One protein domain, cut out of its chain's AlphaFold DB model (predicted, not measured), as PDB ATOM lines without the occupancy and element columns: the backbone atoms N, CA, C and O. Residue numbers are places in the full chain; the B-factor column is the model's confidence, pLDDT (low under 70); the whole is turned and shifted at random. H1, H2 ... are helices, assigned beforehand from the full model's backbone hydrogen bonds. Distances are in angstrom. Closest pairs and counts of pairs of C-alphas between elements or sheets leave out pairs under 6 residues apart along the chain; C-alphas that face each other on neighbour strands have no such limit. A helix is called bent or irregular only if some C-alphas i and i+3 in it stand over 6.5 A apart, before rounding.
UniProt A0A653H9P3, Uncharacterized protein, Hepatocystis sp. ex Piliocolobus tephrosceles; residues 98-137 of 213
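AT A GLANCE: This is residues 98 to 137 of the 213 residues of an uncharacterized protein of Hepatocystis sp. ex Piliocolobus tephrosceles (UniProt A0A653H9P3). Two helices, H2 and H1, make the long arms of an open, flat U: they run side by side in opposite ways, with a gap between them, and a tight link at one end joins them. The arms come near each other only by that link, at Ile 112 and Leu 122. The printed part has 40 residues with two named helices, H1 then H2 along the chain, and no named strand; the class is all helix. The whole is loose, with a radius of gyration of the C-alphas of 11.4 A, and spans 29 by 21 by 7 A.

HOW THE PARTS SIT: Start with the longest helix by residues, H2, residues 119 to 136, and then take H1, residues 98 to 114. The two are close but not clearly touching, with 1 pair of C-alphas within 8 A: those of Ile 112 and Leu 122, 7.9 A apart. Their centres are 14.7 A apart. Their lines stand at a shallow tilt of 11 degrees, and they run opposite ways. In H1 every O i to N i+4 pair is within hydrogen-bond range; in H2 12 of 14 are.

IN THESE COORDINATES: Find C-alpha 119 at (167.477, 155.534, 247.893); from there H2 runs 26.5 A to C-alpha 136 at (156.950, 174.289, 232.441). H2 is irregular: C-alphas 132 and 135 are 7.1 A apart. Then go to C-alpha 98 at (158.109, 182.036, 243.554), where H1 begins and runs 24.5 A to C-alpha 114.

THE WHOLE: Look at Asn 116 and Ser 135 for the two C-alphas farthest apart, 30.7 A. The C-alphas of Ile 98 and Leu 137, the first and last printed residues, are 14.1 A apart. Residues 98 to 111, 113 to 121 and 123 to 137 stand free. The link from H1 to H2, 4 residues, is tight, and the printed part has no cut. The mean pLDDT of the printed part is 88.7, and no printed residue is under 70.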
ATOM      1  N   ILE A  98     156.758 182.589 243.365       86.94
ATOM      2  CA  ILE A  98     158.109 182.036 243.554       86.94
ATOM      3  C   ILE A  98     158.325 181.644 245.023       86.94
ATOM      4  O   ILE A  98     158.873 180.581 245.305       86.94
ATOM      5  N   LYS A  99     157.826 182.461 245.962       87.12
ATOM      6  CA  LYS A  99     157.937 182.193 247.404       87.12
ATOM      7  C   LYS A  99     157.206 180.912 247.815       87.12
ATOM      8  O   LYS A  99     157.698 180.189 248.677       87.12
ATOM      9  N   ASP A 100     156.075 180.609 247.179       84.50
ATOM     10  CA  ASP A 100     155.296 179.400 247.470       84.50
ATOM     11  C   ASP A 100     156.049 178.154 246.986       84.50
ATOM     12  O   ASP A 100     156.161 177.167 247.716       84.50
ATOM     13  N   CYS A 101     156.663 178.234 245.800       85.44
ATOM     14  CA  CYS A 101     157.533 177.185 245.264       85.44
ATOM     15  C   CYS A 101     158.766 176.942 246.152       85.44
ATOM     16  O   CYS A 101     159.126 175.792 246.414       85.44
ATOM     17  N   GLU A 102     159.407 178.002 246.650       88.06
ATOM     18  CA  GLU A 102     160.546 177.897 247.572       88.06
ATOM     19  C   GLU A 102     160.140 177.291 248.923       88.06
ATOM     20  O   GLU A 102     160.832 176.414 249.455       88.06
ATOM     21  N   MET A 103     158.995 177.698 249.474       87.12
ATOM     22  CA  MET A 103     158.471 177.153 250.729       87.12
ATOM     23  C   MET A 103     158.088 175.671 250.592       87.12
ATOM     24  O   MET A 103     158.420 174.858 251.462       87.12
ATOM     25  N   LEU A 104     157.444 175.282 249.487       87.56
ATOM     26  CA  LEU A 104     157.135 173.877 249.216       87.56
ATOM     27  C   LEU A 104     158.421 173.062 249.026       87.56
ATOM     28  O   LEU A 104     158.571 171.993 249.623       87.56
ATOM     29  N   GLY A 105     159.377 173.581 248.252       87.88
ATOM     30  CA  GLY A 105     160.663 172.930 248.012       87.88
ATOM     31  C   GLY A 105     161.473 172.723 249.295       87.88
ATOM     32  O   GLY A 105     162.012 171.637 249.522       87.88
ATOM     33  N   THR A 106     161.520 173.723 250.179       89.00
ATOM     34  CA  THR A 106     162.195 173.611 251.484       89.00
ATOM     35  C   THR A 106     161.496 172.612 252.401       89.00
ATOM     36  O   THR A 106     162.165 171.757 252.986       89.00
ATOM     37  N   THR A 107     160.164 172.639 252.462       87.06
ATOM     38  CA  THR A 107     159.359 171.677 253.232       87.06
ATOM     39  C   THR A 107     159.591 170.241 252.758       87.06
ATOM     40  O   THR A 107     159.870 169.352 253.570       87.06
ATOM     41  N   LEU A 108     159.527 170.000 251.443       87.88
ATOM     42  CA  LEU A 108     159.819 168.694 250.849       87.88
ATOM     43  C   LEU A 108     161.261 168.269 251.135       87.88
ATOM     44  O   LEU A 108     161.498 167.120 251.500       87.88
ATOM     45  N   GLY A 109     162.218 169.192 251.046       87.75
ATOM     46  CA  GLY A 109     163.617 168.933 251.373       87.75
ATOM     47  C   GLY A 109     163.831 168.504 252.828       87.75
ATOM     48  O   GLY A 109     164.605 167.578 253.080       87.75
ATOM     49  N   VAL A 110     163.139 169.132 253.785       89.06
ATOM     50  CA  VAL A 110     163.170 168.721 255.200       89.06
ATOM     51  C   VAL A 110     162.565 167.329 255.363       89.06
ATOM     52  O   VAL A 110     163.215 166.469 255.953       89.06
ATOM     53  N   ARG A 111     161.391 167.069 254.771       86.69
ATOM     54  CA  ARG A 111     160.748 165.744 254.816       86.69
ATOM     55  C   ARG A 111     161.614 164.647 254.200       86.69
ATOM     56  O   ARG A 111     161.725 163.571 254.772       86.69
ATOM     57  N   ILE A 112     162.274 164.910 253.072       89.06
ATOM     58  CA  ILE A 112     163.196 163.952 252.447       89.06
ATOM     59  C   ILE A 112     164.352 163.624 253.399       89.06
ATOM     60  O   ILE A 112     164.699 162.455 253.552       89.06
ATOM     61  N   LYS A 113     164.928 164.633 254.065       87.06
ATOM     62  CA  LYS A 113     166.038 164.436 255.013       87.06
ATOM     63  C   LYS A 113     165.634 163.644 256.256       87.06
ATOM     64  O   LYS A 113     166.468 162.911 256.777       87.06
ATOM     65  N   THR A 114     164.407 163.814 256.745       87.00
ATOM     66  CA  THR A 114     163.903 163.100 257.929       87.00
ATOM     67  C   THR A 114     163.291 161.741 257.592       87.00
ATOM     68  O   THR A 114     163.116 160.913 258.483       87.00
ATOM     69  N   SER A 115     162.974 161.489 256.321       84.44
ATOM     70  CA  SER A 115     162.385 160.227 255.881       84.44
ATOM     71  C   SER A 115     163.386 159.067 255.905       84.44
ATOM     72  O   SER A 115     164.526 159.188 255.464       84.44
ATOM     73  N   ASN A 116     162.914 157.889 256.318       85.69
ATOM     74  CA  ASN A 116     163.667 156.627 256.254       85.69
ATOM     75  C   ASN A 116     163.506 155.914 254.894       85.69
ATOM     76  O   ASN A 116     163.557 154.685 254.806       85.69
ATOM     77  N   LEU A 117     163.246 156.670 253.823       85.00
ATOM     78  CA  LEU A 117     163.004 156.116 252.493       85.00
ATOM     79  C   LEU A 117     164.288 155.517 251.903       85.00
ATOM     80  O   LEU A 117     165.375 156.088 251.990       85.00
ATOM     81  N   LYS A 118     164.157 154.357 251.247       88.19
ATOM     82  CA  LYS A 118     165.262 153.746 250.493       88.19
ATOM     83  C   LYS A 118     165.649 154.650 249.317       88.19
ATOM     84  O   LYS A 118     164.775 155.219 248.667       88.19
ATOM     85  N   SER A 119     166.941 154.688 248.977       87.75
ATOM     86  CA  SER A 119     167.477 155.534 247.893       87.75
ATOM     87  C   SER A 119     166.715 155.385 246.569       87.75
ATOM     88  O   SER A 119     166.456 156.383 245.909       87.75
ATOM     89  N   ALA A 120     166.305 154.165 246.208       89.69
ATOM     90  CA  ALA A 120     165.565 153.895 244.972       89.69
ATOM     91  C   ALA A 120     164.142 154.489 244.961       89.69
ATOM     92  O   ALA A 120     163.628 154.859 243.910       89.69
ATOM     93  N   ALA A 121     163.487 154.589 246.122       89.25
ATOM     94  CA  ALA A 121     162.173 155.224 246.216       89.25
ATOM     95  C   ALA A 121     162.292 156.744 246.040       89.25
ATOM     96  O   ALA A 121     161.490 157.351 245.334       89.25
ATOM     97  N   LEU A 122     163.331 157.341 246.632       89.94
ATOM     98  CA  LEU A 122     163.603 158.770 246.504       89.94
ATOM     99  C   LEU A 122     163.998 159.159 245.073       89.94
ATOM    100  O   LEU A 122     163.570 160.200 244.584       89.94
ATOM    101  N   GLU A 123     164.774 158.315 244.392       91.19
ATOM    102  CA  GLU A 123     165.098 158.486 242.973       91.19
ATOM    103  C   GLU A 123     163.826 158.547 242.119       91.19
ATOM    104  O   GLU A 123     163.609 159.535 241.422       91.19
ATOM    105  N   ARG A 124     162.941 157.546 242.242       92.56
ATOM    106  CA  ARG A 124     161.669 157.510 241.501       92.56
ATOM    107  C   ARG A 124     160.798 158.730 241.780       92.56
ATOM    108  O   ARG A 124     160.221 159.286 240.853       92.56
ATOM    109  N   PHE A 125     160.722 159.157 243.039       90.75
ATOM    110  CA  PHE A 125     159.991 160.364 243.422       90.75
ATOM    111  C   PHE A 125     160.522 161.611 242.699       90.75
ATOM    112  O   PHE A 125     159.745 162.360 242.110       90.75
ATOM    113  N   LEU A 126     161.843 161.813 242.689       91.50
ATOM    114  CA  LEU A 126     162.461 162.948 242.001       91.50
ATOM    115  C   LEU A 126     162.279 162.872 240.479       91.50
ATOM    116  O   LEU A 126     162.050 163.906 239.856       91.50
ATOM    117  N   SER A 127     162.324 161.676 239.886       92.12
ATOM    118  CA  SER A 127     162.047 161.489 238.456       92.12
ATOM    119  C   SER A 127     160.615 161.876 238.088       92.12
ATOM    120  O   SER A 127     160.409 162.549 237.082       92.12
ATOM    121  N   ILE A 128     159.627 161.499 238.909       93.44
ATOM    122  CA  ILE A 128     158.223 161.878 238.688       93.44
ATOM    123  C   ILE A 128     158.070 163.403 238.726       93.44
ATOM    124  O   ILE A 128     157.439 163.969 237.837       93.44
ATOM    125  N   LEU A 129     158.678 164.070 239.715       91.00
ATOM    126  CA  LEU A 129     158.634 165.531 239.812       91.00
ATOM    127  C   LEU A 129     159.296 166.213 238.613       91.00
ATOM    128  O   LEU A 129     158.743 167.174 238.084       91.00
ATOM    129  N   LEU A 130     160.456 165.715 238.178       90.81
ATOM    130  CA  LEU A 130     161.169 166.293 237.044       90.81
ATOM    131  C   LEU A 130     160.347 166.163 235.752       90.81
ATOM    132  O   LEU A 130     160.176 167.158 235.048       90.81
ATOM    133  N   ASN A 131     159.764 164.989 235.494       92.38
ATOM    134  CA  ASN A 131     158.909 164.758 234.324       92.38
ATOM    135  C   ASN A 131     157.636 165.617 234.370       92.38
ATOM    136  O   ASN A 131     157.235 166.183 233.359       92.38
ATOM    137  N   ALA A 132     157.020 165.780 235.545       89.75
ATOM    138  CA  ALA A 132     155.876 166.678 235.703       89.75
ATOM    139  C   ALA A 132     156.239 168.151 235.419       89.75
ATOM    140  O   ALA A 132     155.408 168.905 234.910       89.75
ATOM    141  N   SER A 133     157.478 168.560 235.715       89.00
ATOM    142  CA  SER A 133     157.955 169.925 235.460       89.00
ATOM    143  C   SER A 133     158.421 170.189 234.023       89.00
ATOM    144  O   SER A 133     158.605 171.351 233.674       89.00
ATOM    145  N   GLU A 134     158.562 169.163 233.175       88.56
ATOM    146  CA  GLU A 134     159.081 169.293 231.802       88.56
ATOM    147  C   GLU A 134     158.297 170.324 230.977       88.56
ATOM    148  O   GLU A 134     158.882 171.215 230.378       88.56
ATOM    149  N   SER A 135     156.962 170.277 231.029       89.69
ATOM    150  CA  SER A 135     156.091 171.200 230.278       89.69
ATOM    151  C   SER A 135     156.177 172.672 230.711       89.69
ATOM    152  O   SER A 135     155.618 173.544 230.045       89.69
ATOM    153  N   LYS A 136     156.817 172.950 231.851       89.69
ATOM    154  CA  LYS A 136     156.950 174.289 232.441       89.69
ATOM    155  C   LYS A 136     158.385 174.811 232.426       89.69
ATOM    156  O   LYS A 136     158.573 175.960 232.811       89.69
ATOM    157  N   LEU A 137     159.359 173.988 232.038       89.81
ATOM    158  CA  LEU A 137     160.777 174.333 232.054       89.81
ATOM    159  C   LEU A 137     161.310 174.497 230.633       89.81
ATOM    160  O   LEU A 137     161.140 173.619 229.791       89.81
TER     161      LEU A 137